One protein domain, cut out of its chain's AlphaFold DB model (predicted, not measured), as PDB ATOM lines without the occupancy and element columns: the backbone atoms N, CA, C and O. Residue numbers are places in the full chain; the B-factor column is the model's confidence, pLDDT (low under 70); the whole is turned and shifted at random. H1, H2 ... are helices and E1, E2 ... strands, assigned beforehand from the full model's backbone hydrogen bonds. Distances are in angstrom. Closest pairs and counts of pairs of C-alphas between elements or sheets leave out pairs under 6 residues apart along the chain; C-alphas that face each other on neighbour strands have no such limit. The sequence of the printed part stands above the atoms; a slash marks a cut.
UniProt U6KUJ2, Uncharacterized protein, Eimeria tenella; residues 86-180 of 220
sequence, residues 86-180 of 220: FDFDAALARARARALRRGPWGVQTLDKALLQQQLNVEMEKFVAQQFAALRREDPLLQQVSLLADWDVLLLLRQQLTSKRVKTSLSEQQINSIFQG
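This is residues 86 to 180 of the 220 residues of an uncharacterized protein of Eimeria tenella (UniProt U6KUJ2). One long helix, H2, makes the spine of an elongated model, with the small hairpin of E1 and E2 extending the length beyond its first residues and H3 making a corner at its far end. H1 packs on residues 112 to 122 of H2, H4 crosses H2 farther along, and a long link then runs back to H5, where residues 170 to 175 stick out. The printed part has 95 residues, with five named helices and two named strands in the order H1, E1, E2, H2, H3, H4, H5, the strands forming an antiparallel sheet, and the class is mostly helix. The whole is loose, with a radius of gyration of the C-alphas of 16.4 A, and spans 56 by 27 by 23 A.

H1, residues 88 to 99, begins at C-alpha 88 at (-44.578, 17.367, 30.443) and is 15.7 A long. E1, residues 100 to 102, and E2, residues 108 to 110, follow. H2, residues 112 to 137, is 38.5 A long, with C-alpha 112 at (-45.229, 5.268, 41.131). After it come H3, residues 139 to 143, and H4, residues 150 to 158, which is 12.3 A long. H5, residues 171 to 177, is 10.0 A long and ends at C-alpha 177 at (-40.404, 7.932, 36.959).

H2 is the hub and touches the four other helices. H1 touches residues 112 to 122 of H2 at a steep tilt of 48 degrees, opposite ways; the closest C-alphas, of Ala 99 and Leu 115, are 5.2 A apart. E1 and E2 are a hairpin of antiparallel neighbour strands, with N 101 and O 109 within hydrogen-bond range at 2.9 A and N 109 and O 101 at 2.8 A. H2 and H3 touch only at the corner, with the closest C-alphas, of Arg 135 and Leu 141, 5.0 A apart. H4 touches residues 124 to 131 of H2, about perpendicular at 81 degrees; the closest C-alphas, of Val 127 and Arg 157, are 6.7 A apart. H5 and residues 112 to 116 of H2 only just touch, with 3 pairs of C-alphas within 8 A, the closest being Gln 116 and Ile 177 at 6.9 A. H1 and H5 are apart. In H4 and H5 every O i to N i+4 pair is within hydrogen-bond range; the figures are 7 of 8 in H1, 20 of 22 in H2 and 0 of 1 in H3, where 1 of 2 O i to N i+3 pairs is within range.

The two C-alphas farthest apart, those of Trp 105 and Pro 139, are 56.9 A apart. The printed part has no cut. The link from H4 to H5, residues 159 to 170, is long; residues 165 to 166 in it form a short parallel pairing with residues 86 to 87. The mean pLDDT of the printed part is 82.3, and residues 148, 162 to 163 and 179 to 180 are under 70.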
ATOM      1  N   PHE A  86     -46.237  19.231  23.771       87.94
ATOM      2  CA  PHE A  86     -46.710  18.642  25.018       87.94
ATOM      3  C   PHE A  86     -45.902  19.178  26.206       87.94
ATOM      4  O   PHE A  86     -44.686  18.994  26.270       87.94
ATOM      5  N   ASP A  87     -46.570  19.832  27.159       90.69
ATOM      6  CA  ASP A  87     -45.949  20.304  28.403       90.69
ATOM      7  C   ASP A  87     -45.927  19.175  29.447       90.69
ATOM      8  O   ASP A  87     -46.927  18.892  30.121       90.69
ATOM      9  N   PHE A  88     -44.776  18.505  29.549       88.88
ATOM     10  CA  PHE A  88     -44.578  17.367  30.443       88.88
ATOM     11  C   PHE A  88     -44.600  17.790  31.912       88.88
ATOM     12  O   PHE A  88     -45.156  17.083  32.750       88.88
ATOM     13  N   ASP A  89     -44.049  18.958  32.236       89.38
ATOM     14  CA  ASP A  89     -43.948  19.432  33.617       89.38
ATOM     15  C   ASP A  89     -45.338  19.747  34.184       89.38
ATOM     16  O   ASP A  89     -45.677  19.352  35.307       89.38
ATOM     17  N   ALA A  90     -46.191  20.387  33.379       91.62
ATOM     18  CA  ALA A  90     -47.582  20.629  33.737       91.62
ATOM     19  C   ALA A  90     -48.367  19.314  33.897       91.62
ATOM     20  O   ALA A  90     -49.169  19.178  34.827       91.62
ATOM     21  N   ALA A  91     -48.134  18.334  33.017       90.62
ATOM     22  CA  ALA A  91     -48.747  17.011  33.126       90.62
ATOM     23  C   ALA A  91     -48.290  16.279  34.398       90.62
ATOM     24  O   ALA A  91     -49.116  15.711  35.117       90.62
ATOM     25  N   LEU A  92     -47.002  16.363  34.736       90.31
ATOM     26  CA  LEU A  92     -46.430  15.766  35.936       90.31
ATOM     27  C   LEU A  92     -46.996  16.379  37.214       90.31
ATOM     28  O   LEU A  92     -47.336  15.636  38.134       90.31
ATOM     29  N   ALA A  93     -47.160  17.701  37.274       90.19
ATOM     30  CA  ALA A  93     -47.787  18.358  38.418       90.19
ATOM     31  C   ALA A  93     -49.219  17.840  38.653       90.19
ATOM     32  O   ALA A  93     -49.585  17.493  39.783       90.19
ATOM     33  N   ARG A  94     -50.012  17.705  37.578       90.56
ATOM     34  CA  ARG A  94     -51.379  17.156  37.639       90.56
ATOM     35  C   ARG A  94     -51.399  15.679  38.038       90.56
ATOM     36  O   ARG A  94     -52.220  15.281  38.866       90.56
ATOM     37  N   ALA A  95     -50.507  14.869  37.469       89.56
ATOM     38  CA  ALA A  95     -50.421  13.437  37.739       89.56
ATOM     39  C   ALA A  95     -49.950  13.155  39.173       89.56
ATOM     40  O   ALA A  95     -50.540  12.330  39.872       89.56
ATOM     41  N   ARG A  96     -48.949  13.899  39.656       89.44
ATOM     42  CA  ARG A  96     -48.404  13.767  41.011       89.44
ATOM     43  C   ARG A  96     -49.459  14.042  42.072       89.44
ATOM     44  O   ARG A  96     -49.582  13.250  42.998       89.44
ATOM     45  N   ALA A  97     -50.263  15.092  41.908       89.38
ATOM     46  CA  ALA A  97     -51.353  15.395  42.834       89.38
ATOM     47  C   ALA A  97     -52.345  14.224  42.994       89.38
ATOM     48  O   ALA A  97     -52.868  14.007  44.082       89.38
ATOM     49  N   ARG A  98     -52.568  13.442  41.928       87.81
ATOM     50  CA  ARG A  98     -53.463  12.270  41.923       87.81
ATOM     51  C   ARG A  98     -52.799  10.989  42.423       87.81
ATOM     52  O   ARG A  98     -53.485  10.107  42.929       87.81
ATOM     53  N   ALA A  99     -51.485  10.880  42.260       88.81
ATOM     54  CA  ALA A  99     -50.697   9.724  42.678       88.81
ATOM     55  C   ALA A  99     -50.295   9.760  44.164       88.81
ATOM     56  O   ALA A  99     -49.799   8.764  44.695       88.81
ATOM     57  N   LEU A 100     -50.501  10.890  44.847       90.50
ATOM     58  CA  LEU A 100     -50.270  11.010  46.283       90.50
ATOM     59  C   LEU A 100     -51.324  10.226  47.070       90.50
ATOM     60  O   LEU A 100     -52.524  10.476  46.966       90.50
ATOM     61  N   ARG A 101     -50.861   9.305  47.913       84.81
ATOM     62  CA  ARG A 101     -51.691   8.533  48.839       84.81
ATOM     63  C   ARG A 101     -51.286   8.821  50.275       84.81
ATOM     64  O   ARG A 101     -50.101   8.878  50.602       84.81
ATOM     65  N   ARG A 102     -52.277   8.979  51.152       84.50
ATOM     66  CA  ARG A 102     -52.046   9.052  52.598       84.50
ATOM     67  C   ARG A 102     -51.996   7.635  53.152       84.50
ATOM     68  O   ARG A 102     -52.972   6.899  53.047       84.50
ATOM     69  N   GLY A 103     -50.844   7.264  53.696       80.62
ATOM     70  CA  GLY A 103     -50.662   5.997  54.384       80.62
ATOM     71  C   GLY A 103     -51.355   5.974  55.754       80.62
ATOM     72  O   GLY A 103     -51.794   7.017  56.247       80.62
ATOM     73  N   PRO A 104     -51.402   4.794  56.400       76.62
ATOM     74  CA  PRO A 104     -52.087   4.585  57.681       76.62
ATOM     75  C   PRO A 104     -51.546   5.445  58.835       76.62
ATOM     76  O   PRO A 104     -52.235   5.634  59.829       76.62
ATOM     77  N   TRP A 105     -50.356   6.030  58.681       79.81
ATOM     78  CA  TRP A 105     -49.693   6.871  59.684       79.81
ATOM     79  C   TRP A 105     -49.628   8.355  59.293       79.81
ATOM     80  O   TRP A 105     -48.779   9.093  59.778       79.81
ATOM     81  N   GLY A 106     -50.453   8.798  58.339       79.81
ATOM     82  CA  GLY A 106     -50.422  10.178  57.832       79.81
ATOM     83  C   GLY A 106     -49.220  10.502  56.934       79.81
ATOM     84  O   GLY A 106     -49.162  11.590  56.360       79.81
ATOM     85  N   VAL A 107     -48.296   9.554  56.746       82.81
ATOM     86  CA  VAL A 107     -47.178   9.666  55.803       82.81
ATOM     87  C   VAL A 107     -47.725   9.688  54.377       82.81
ATOM     88  O   VAL A 107     -48.449   8.781  53.958       82.81
ATOM     89  N   GLN A 108     -47.386  10.731  53.623       85.25
ATOM     90  CA  GLN A 108     -47.713  10.795  52.203       85.25
ATOM     91  C   GLN A 108     -46.724   9.935  51.421       85.25
ATOM     92  O   GLN A 108     -45.514  10.127  51.502       85.25
ATOM     93  N   THR A 109     -47.255   8.993  50.653       85.25
ATOM     94  CA  THR A 109     -46.486   8.129  49.758       85.25
ATOM     95  C   THR A 109     -46.910   8.400  48.322       85.25
ATOM     96  O   THR A 109     -48.065   8.737  48.054       85.25
ATOM     97  N   LEU A 110     -45.960   8.308  47.394       85.75
ATOM     98  CA  LEU A 110     -46.216   8.487  45.971       85.75
ATOM     99  C   LEU A 110     -46.355   7.113  45.319       85.75
ATOM    100  O   LEU A 110     -45.393   6.345  45.284       85.75
ATOM    101  N   ASP A 111     -47.536   6.815  44.789       87.31
ATOM    102  CA  ASP A 111     -47.757   5.598  44.016       87.31
ATOM    103  C   ASP A 111     -47.147   5.768  42.615       87.31
ATOM    104  O   ASP A 111     -47.695   6.464  41.757       87.31
ATOM    105  N   LYS A 112     -45.976   5.157  42.394       85.19
ATOM    106  CA  LYS A 112     -45.229   5.268  41.131       85.19
ATOM    107  C   LYS A 112     -45.983   4.666  39.944       85.19
ATOM    108  O   LYS A 112     -45.952   5.247  38.863       85.19
ATOM    109  N   ALA A 113     -46.682   3.547  40.137       84.81
ATOM    110  CA  ALA A 113     -47.435   2.900  39.065       84.81
ATOM    111  C   ALA A 113     -48.623   3.773  38.643       84.81
ATOM    112  O   ALA A 113     -48.857   3.999  37.453       84.81
ATOM    113  N   LEU A 114     -49.326   4.347  39.623       86.81
ATOM    114  CA  LEU A 114     -50.404   5.289  39.348       86.81
ATOM    115  C   LEU A 114     -49.884   6.574  38.690       86.81
ATOM    116  O   LEU A 114     -50.530   7.092  37.782       86.81
ATOM    117  N   LEU A 115     -48.718   7.080  39.105       87.62
ATOM    118  CA  LEU A 115     -48.086   8.246  38.485       87.62
ATOM    119  C   LEU A 115     -47.808   8.008  36.995       87.62
ATOM    120  O   LEU A 115     -48.220   8.818  36.168       87.62
ATOM    121  N   GLN A 116     -47.161   6.888  36.660       86.62
ATOM    122  CA  GLN A 116     -46.887   6.493  35.274       86.62
ATOM    123  C   GLN A 116     -48.181   6.363  34.467       86.62
ATOM    124  O   GLN A 116     -48.296   6.916  33.376       86.62
ATOM    125  N   GLN A 117     -49.191   5.688  35.022       85.06
ATOM    126  CA  GLN A 117     -50.482   5.526  34.361       85.06
ATOM    127  C   GLN A 117     -51.139   6.880  34.059       85.06
ATOM    128  O   GLN A 117     -51.642   7.090  32.956       85.06
ATOM    129  N   GLN A 118     -51.140   7.809  35.020       89.19
ATOM    130  CA  GLN A 118     -51.718   9.140  34.820       89.19
ATOM    131  C   GLN A 118     -50.937   9.952  33.782       89.19
ATOM    132  O   GLN A 118     -51.558  10.628  32.967       89.19
ATOM    133  N   LEU A 119     -49.605   9.862  33.775       87.88
ATOM    134  CA  LEU A 119     -48.773  10.522  32.768       87.88
ATOM    135  C   LEU A 119     -49.071   9.998  31.361       87.88
ATOM    136  O   LEU A 119     -49.334  10.800  30.467       87.88
ATOM    137  N   ASN A 120     -49.139   8.677  31.185       85.38
ATOM    138  CA  ASN A 120     -49.486   8.069  29.900       85.38
ATOM    139  C   ASN A 120     -50.866   8.531  29.423       85.38
ATOM    140  O   ASN A 120     -51.031   8.913  28.272       85.38
ATOM    141  N   VAL A 121     -51.854   8.584  30.319       87.00
ATOM    142  CA  VAL A 121     -53.196   9.085  29.986       87.00
ATOM    143  C   VAL A 121     -53.170  10.548  29.534       87.00
ATOM    144  O   VAL A 121     -53.897  10.909  28.611       87.00
ATOM    145  N   GLU A 122     -52.368  11.408  30.159       88.56
ATOM    146  CA  GLU A 122     -52.245  12.808  29.735       88.56
ATOM    147  C   GLU A 122     -51.576  12.933  28.358       88.56
ATOM    148  O   GLU A 122     -52.018  13.747  27.546       88.56
ATOM    149  N   MET A 123     -50.579  12.094  28.061       85.62
ATOM    150  CA  MET A 123     -49.951  12.032  26.737       85.62
ATOM    151  C   MET A 123     -50.940  11.558  25.666       85.62
ATOM    152  O   MET A 123     -51.090  12.212  24.635       85.62
ATOM    153  N   GLU A 124     -51.696  10.489  25.929       85.38
ATOM    154  CA  GLU A 124     -52.723   9.981  25.008       85.38
ATOM    155  C   GLU A 124     -53.826  11.012  24.749       85.38
ATOM    156  O   GLU A 124     -54.265  11.188  23.613       85.38
ATOM    157  N   LYS A 125     -54.264  11.739  25.786       88.12
ATOM    158  CA  LYS A 125     -55.240  12.827  25.623       88.12
ATOM    159  C   LYS A 125     -54.716  13.913  24.700       88.12
ATOM    160  O   LYS A 125     -55.477  14.403  23.871       88.12
ATOM    161  N   PHE A 126     -53.451  14.292  24.849       88.38
ATOM    162  CA  PHE A 126     -52.843  15.288  23.982       88.38
ATOM    163  C   PHE A 126     -52.820  14.807  22.527       88.38
ATOM    164  O   PHE A 126     -53.325  15.514  21.658       88.38
ATOM    165  N   VAL A 127     -52.338  13.586  22.265       86.31
ATOM    166  CA  VAL A 127     -52.327  12.997  20.910       86.31
ATOM    167  C   VAL A 127     -53.733  12.966  20.313       86.31
ATOM    168  O   VAL A 127     -53.935  13.409  19.185       86.31
ATOM    169  N   ALA A 128     -54.721  12.507  21.082       86.31
ATOM    170  CA  ALA A 128     -56.105  12.436  20.630       86.31
ATOM    171  C   ALA A 128     -56.694  13.822  20.319       86.31
ATOM    172  O   ALA A 128     -57.442  13.961  19.354       86.31
ATOM    173  N   GLN A 129     -56.354  14.851  21.101       88.62
ATOM    174  CA  GLN A 129     -56.785  16.228  20.848       88.62
ATOM    175  C   GLN A 129     -56.166  16.795  19.569       88.62
ATOM    176  O   GLN A 129     -56.890  17.385  18.767       88.62
ATOM    177  N   GLN A 130     -54.864  16.583  19.356       86.94
ATOM    178  CA  GLN A 130     -54.185  17.022  18.133       86.94
ATOM    179  C   GLN A 130     -54.746  16.300  16.904       86.94
ATOM    180  O   GLN A 130     -55.119  16.939  15.925       86.94
ATOM    181  N   PHE A 131     -54.929  14.981  16.986       86.81
ATOM    182  CA  PHE A 131     -55.552  14.221  15.909       86.81
ATOM    183  C   PHE A 131     -56.988  14.670  15.624       86.81
ATOM    184  O   PHE A 131     -57.384  14.783  14.468       86.81
ATOM    185  N   ALA A 132     -57.785  14.949  16.657       87.75
ATOM    186  CA  ALA A 132     -59.152  15.426  16.478       87.75
ATOM    187  C   ALA A 132     -59.216  16.803  15.800       87.75
ATOM    188  O   ALA A 132     -60.196  17.076  15.106       87.75
ATOM    189  N   ALA A 133     -58.206  17.657  15.992       86.69
ATOM    190  CA  ALA A 133     -58.072  18.909  15.255       86.69
ATOM    191  C   ALA A 133     -57.742  18.638  13.779       86.69
ATOM    192  O   ALA A 133     -58.498  19.062  12.910       86.69
ATOM    193  N   LEU A 134     -56.718  17.820  13.511       85.94
ATOM    194  CA  LEU A 134     -56.296  17.447  12.153       85.94
ATOM    195  C   LEU A 134     -57.402  16.769  11.342       85.94
ATOM    196  O   LEU A 134     -57.604  17.051  10.165       85.94
ATOM    197  N   ARG A 135     -58.185  15.910  11.994       88.31
ATOM    198  CA  ARG A 135     -59.316  15.219  11.380       88.31
ATOM    199  C   ARG A 135     -60.392  16.176  10.855       88.31
ATOM    200  O   ARG A 135     -61.178  15.790   9.999       88.31
ATOM    201  N   ARG A 136     -60.478  17.409  11.362       85.25
ATOM    202  CA  ARG A 136     -61.427  18.409  10.840       85.25
ATOM    203  C   ARG A 136     -60.950  19.029   9.532       85.25
ATOM    204  O   ARG A 136     -61.785  19.495   8.766       85.25
ATOM    205  N   GLU A 137     -59.646  19.030   9.298       84.25
ATOM    206  CA  GLU A 137     -59.005  19.748   8.198       84.25
ATOM    207  C   GLU A 137     -58.738  18.831   7.000       84.25
ATOM    208  O   GLU A 137     -58.941  19.251   5.863       84.25
ATOM    209  N   ASP A 138     -58.376  17.565   7.240       84.19
ATOM    210  CA  ASP A 138     -57.986  16.631   6.180       84.19
ATOM    211  C   ASP A 138     -59.038  15.516   5.929       84.19
ATOM    212  O   ASP A 138     -59.404  14.782   6.860       84.19
ATOM    213  N   PRO A 139     -59.527  15.338   4.682       85.94
ATOM    214  CA  PRO A 139     -60.549  14.344   4.335       85.94
ATOM    215  C   PRO A 139     -60.068  12.885   4.421       85.94
ATOM    216  O   PRO A 139     -60.894  11.976   4.545       85.94
ATOM    217  N   LEU A 140     -58.759  12.628   4.371       85.44
ATOM    218  CA  LEU A 140     -58.180  11.299   4.547       85.44
ATOM    219  C   LEU A 140     -58.253  10.884   6.019       85.44
ATOM    220  O   LEU A 140     -58.745   9.802   6.348       85.44
ATOM    221  N   LEU A 141     -57.882  11.785   6.932       83.81
ATOM    222  CA  LEU A 141     -57.947  11.527   8.376       83.81
ATOM    223  C   LEU A 141     -59.390  11.394   8.890       83.81
ATOM    224  O   LEU A 141     -59.627  10.747   9.912       83.81
ATOM    225  N   GLN A 142     -60.382  11.947   8.181       85.31
ATOM    226  CA  GLN A 142     -61.804  11.759   8.506       85.31
ATOM    227  C   GLN A 142     -62.243  10.294   8.461       85.31
ATOM    228  O   GLN A 142     -63.098   9.898   9.264       85.31
ATOM    229  N   GLN A 143     -61.628   9.508   7.577       83.69
ATOM    230  CA  GLN A 143     -61.931   8.096   7.340       83.69
ATOM    231  C   GLN A 143     -61.239   7.166   8.347       83.69
ATOM    232  O   GLN A 143     -61.633   6.011   8.510       83.69
ATOM    233  N   VAL A 144     -60.228   7.671   9.053       83.12
ATOM    234  CA  VAL A 144     -59.459   6.923  10.047       83.12
ATOM    235  C   VAL A 144     -60.246   6.801  11.357       83.12
ATOM    236  O   VAL A 144     -60.706   7.789  11.937       83.12
ATOM    237  N   SER A 145     -60.348   5.575  11.876       77.81
ATOM    238  CA  SER A 145     -60.926   5.287  13.192       77.81
ATOM    239  C   SER A 145     -59.837   4.907  14.196       77.81
ATOM    240  O   SER A 145     -59.308   3.799  14.158       77.81
ATOM    241  N   LEU A 146     -59.542   5.806  15.144       70.00
ATOM    242  CA  LEU A 146     -58.503   5.603  16.167       70.00
ATOM    243  C   LEU A 146     -58.708   4.363  17.043       70.00
ATOM    244  O   LEU A 146     -57.742   3.759  17.490       70.00
ATOM    245  N   LEU A 147     -59.961   4.018  17.343       70.19
ATOM    246  CA  LEU A 147     -60.280   2.921  18.263       70.19
ATOM    247  C   LEU A 147     -60.216   1.548  17.585       70.19
ATOM    248  O   LEU A 147     -60.187   0.537  18.280       70.19
ATOM    249  N   ALA A 148     -60.231   1.521  16.252       65.94
ATOM    250  CA  ALA A 148     -60.268   0.295  15.465       65.94
ATOM    251  C   ALA A 148     -58.936  -0.010  14.766       65.94
ATOM    252  O   ALA A 148     -58.721  -1.162  14.400       65.94
ATOM    253  N   ASP A 149     -58.051   0.981  14.592       75.81
ATOM    254  CA  ASP A 149     -56.782   0.800  13.884       75.81
ATOM    255  C   ASP A 149     -55.565   1.067  14.779       75.81
ATOM    256  O   ASP A 149     -55.177   2.209  15.045       75.81
ATOM    257  N   TRP A 150     -54.960  -0.025  15.251       76.19
ATOM    258  CA  TRP A 150     -53.775   0.021  16.104       76.19
ATOM    259  C   TRP A 150     -52.562   0.619  15.386       76.19
ATOM    260  O   TRP A 150     -51.795   1.347  16.013       76.19
ATOM    261  N   ASP A 151     -52.407   0.380  14.083       79.50
ATOM    262  CA  ASP A 151     -51.237   0.846  13.329       79.50
ATOM    263  C   ASP A 151     -51.242   2.369  13.204       79.50
ATOM    264  O   ASP A 151     -50.230   3.030  13.439       79.50
ATOM    265  N   VAL A 152     -52.411   2.952  12.928       78.88
ATOM    266  CA  VAL A 152     -52.558   4.410  12.876       78.88
ATOM    267  C   VAL A 152     -52.349   5.034  14.251       78.88
ATOM    268  O   VAL A 152     -51.712   6.079  14.377       78.88
ATOM    269  N   LEU A 153     -52.828   4.378  15.306       77.19
ATOM    270  CA  LEU A 153     -52.596   4.834  16.668       77.19
ATOM    271  C   LEU A 153     -51.096   4.832  17.009       77.19
ATOM    272  O   LEU A 153     -50.603   5.784  17.619       77.19
ATOM    273  N   LEU A 154     -50.346   3.815  16.577       78.62
ATOM    274  CA  LEU A 154     -48.889   3.784  16.718       78.62
ATOM    275  C   LEU A 154     -48.214   4.926  15.946       78.62
ATOM    276  O   LEU A 154     -47.341   5.578  16.518       78.62
ATOM    277  N   LEU A 155     -48.626   5.202  14.702       78.38
ATOM    278  CA  LEU A 155     -48.109   6.325  13.906       78.38
ATOM    279  C   LEU A 155     -48.371   7.673  14.584       78.38
ATOM    280  O   LEU A 155     -47.493   8.531  14.637       78.38
ATOM    281  N   LEU A 156     -49.561   7.848  15.156       79.31
ATOM    282  CA  LEU A 156     -49.936   9.066  15.872       79.31
ATOM    283  C   LEU A 156     -49.159   9.257  17.153       79.31
ATOM    284  O   LEU A 156     -48.730  10.371  17.444       79.31
ATOM    285  N   ARG A 157     -48.960   8.171  17.907       79.12
ATOM    286  CA  ARG A 157     -48.056   8.201  19.046       79.12
ATOM    287  C   ARG A 157     -46.696   8.661  18.550       79.12
ATOM    288  O   ARG A 157     -46.287   9.710  18.992       79.12
ATOM    289  N   GLN A 158     -46.087   8.026  17.545       77.38
ATOM    290  CA  GLN A 158     -44.754   8.386  17.020       77.38
ATOM    291  C   GLN A 158     -44.556   9.874  16.648       77.38
ATOM    292  O   GLN A 158     -43.415  10.339  16.674       77.38
ATOM    293  N   GLN A 159     -45.622  10.642  16.384       75.38
ATOM    294  CA  GLN A 159     -45.538  12.094  16.169       75.38
ATOM    295  C   GLN A 159     -45.067  12.879  17.403       75.38
ATOM    296  O   GLN A 159     -44.437  13.931  17.269       75.38
ATOM    297  N   LEU A 160     -45.315  12.382  18.619       73.12
ATOM    298  CA  LEU A 160     -44.794  12.967  19.855       73.12
ATOM    299  C   LEU A 160     -43.290  12.659  19.987       73.12
ATOM    300  O   LEU A 160     -42.854  11.727  20.662       73.12
ATOM    301  N   THR A 161     -42.468  13.451  19.310       70.94
ATOM    302  CA  THR A 161     -41.003  13.369  19.390       70.94
ATOM    303  C   THR A 161     -40.456  14.207  20.546       70.94
ATOM    304  O   THR A 161     -41.129  15.105  21.047       70.94
ATOM    305  N   SER A 162     -39.199  13.975  20.946       61.56
ATOM    306  CA  SER A 162     -38.544  14.751  22.016       61.56
ATOM    307  C   SER A 162     -38.515  16.262  21.748       61.56
ATOM    308  O   SER A 162     -38.593  17.049  22.683       61.56
ATOM    309  N   LYS A 163     -38.483  16.690  20.478       69.69
ATOM    310  CA  LYS A 163     -38.554  18.112  20.086       69.69
ATOM    311  C   LYS A 163     -39.913  18.755  20.381       69.69
ATOM    312  O   LYS A 163     -40.001  19.972  20.502       69.69
ATOM    313  N   ARG A 164     -40.966  17.942  20.472       75.50
ATOM    314  CA  ARG A 164     -42.352  18.360  20.715       75.50
ATOM    315  C   ARG A 164     -42.769  18.130  22.170       75.50
ATOM    316  O   ARG A 164     -43.952  18.222  22.484       75.50
ATOM    317  N   VAL A 165     -41.818  17.842  23.061       82.75
ATOM    318  CA  VAL A 165     -42.046  17.700  24.502       82.75
ATOM    319  C   VAL A 165     -41.247  18.771  25.233       82.75
ATOM    320  O   VAL A 165     -40.024  18.825  25.150       82.75
ATOM    321  N   LYS A 166     -41.947  19.627  25.973       87.25
ATOM    322  CA  LYS A 166     -41.344  20.624  26.852       87.25
ATOM    323  C   LYS A 166     -41.200  20.026  28.247       87.25
ATOM    324  O   LYS A 166     -42.204  19.682  28.872       87.25
ATOM    325  N   THR A 167     -39.967  19.923  28.732       85.19
ATOM    326  CA  THR A 167     -39.669  19.490  30.099       85.19
ATOM    327  C   THR A 167     -38.441  20.201  30.661       85.19
ATOM    328  O   THR A 167     -37.504  20.506  29.926       85.19
ATOM    329  N   SER A 168     -38.460  20.473  31.964       86.12
ATOM    330  CA  SER A 168     -37.324  20.979  32.746       86.12
ATOM    331  C   SER A 168     -36.557  19.876  33.481       86.12
ATOM    332  O   SER A 168     -35.533  20.153  34.107       86.12
ATOM    333  N   LEU A 169     -37.041  18.633  33.421       80.75
ATOM    334  CA  LEU A 169     -36.448  17.505  34.126       80.75
ATOM    335  C   LEU A 169     -35.271  16.916  33.360       80.75
ATOM    336  O   LEU A 169     -35.265  16.855  32.130       80.75
ATOM    337  N   SER A 170     -34.281  16.430  34.107       80.75
ATOM    338  CA  SER A 170     -33.184  15.677  33.516       80.75
ATOM    339  C   SER A 170     -33.648  14.289  33.082       80.75
ATOM    340  O   SER A 170     -34.555  13.693  33.661       80.75
ATOM    341  N   GLU A 171     -32.954  13.731  32.100       74.75
ATOM    342  CA  GLU A 171     -33.159  12.370  31.602       74.75
ATOM    343  C   GLU A 171     -33.214  11.336  32.738       74.75
ATOM    344  O   GLU A 171     -34.135  10.531  32.833       74.75
ATOM    345  N   GLN A 172     -32.286  11.437  33.692       73.94
ATOM    346  CA  GLN A 172     -32.234  10.573  34.873       73.94
ATOM    347  C   GLN A 172     -33.484  10.697  35.756       73.94
ATOM    348  O   GLN A 172     -33.986   9.692  36.262       73.94
ATOM    349  N   GLN A 173     -34.008  11.913  35.938       79.62
ATOM    350  CA  GLN A 173     -35.226  12.137  36.718       79.62
ATOM    351  C   GLN A 173     -36.435  11.507  36.031       79.62
ATOM    352  O   GLN A 173     -37.248  10.864  36.696       79.62
ATOM    353  N   ILE A 174     -36.531  11.626  34.711       76.75
ATOM    354  CA  ILE A 174     -37.626  11.028  33.951       76.75
ATOM    355  C   ILE A 174     -37.512   9.489  33.970       76.75
ATOM    356  O   ILE A 174     -38.501   8.805  34.235       76.75
ATOM    357  N   ASN A 175     -36.305   8.932  33.857       76.06
ATOM    358  CA  ASN A 175     -36.054   7.484  33.947       76.06
ATOM    359  C   ASN A 175     -36.386   6.916  35.329       76.06
ATOM    360  O   ASN A 175     -36.787   5.764  35.468       76.06
ATOM    361  N   SER A 176     -36.253   7.729  36.378       76.38
ATOM    362  CA  SER A 176     -36.674   7.332  37.723       76.38
ATOM    363  C   SER A 176     -38.199   7.221  37.860       76.38
ATOM    364  O   SER A 176     -38.692   6.466  38.707       76.38
ATOM    365  N   ILE A 177     -38.941   7.966  37.030       77.12
ATOM    366  CA  ILE A 177     -40.404   7.932  36.959       77.12
ATOM    367  C   ILE A 177     -40.853   6.744  36.117       77.12
ATOM    368  O   ILE A 177     -41.785   6.064  36.530       77.12
ATOM    369  N   PHE A 178     -40.196   6.464  34.994       74.19
ATOM    370  CA  PHE A 178     -40.562   5.401  34.064       74.19
ATOM    371  C   PHE A 178     -39.488   4.307  34.006       74.19
ATOM    372  O   PHE A 178     -38.410   4.494  33.452       74.19
ATOM    373  N   GLN A 179     -39.793   3.134  34.560       63.06
ATOM    374  CA  GLN A 179     -38.874   1.994  34.566       63.06
ATOM    375  C   GLN A 179     -39.087   1.122  33.311       63.06
ATOM    376  O   GLN A 179     -40.182   0.600  33.118       63.06
ATOM    377  N   GLY A 180     -38.040   0.934  32.491       44.50
ATOM    378  CA  GLY A 180     -37.977  -0.086  31.425       44.50
ATOM    379  C   GLY A 180     -38.019   0.425  29.973       44.50
ATOM    380  O   GLY A 180     -38.623   1.449  29.659       44.50
TER     381      GLY A 180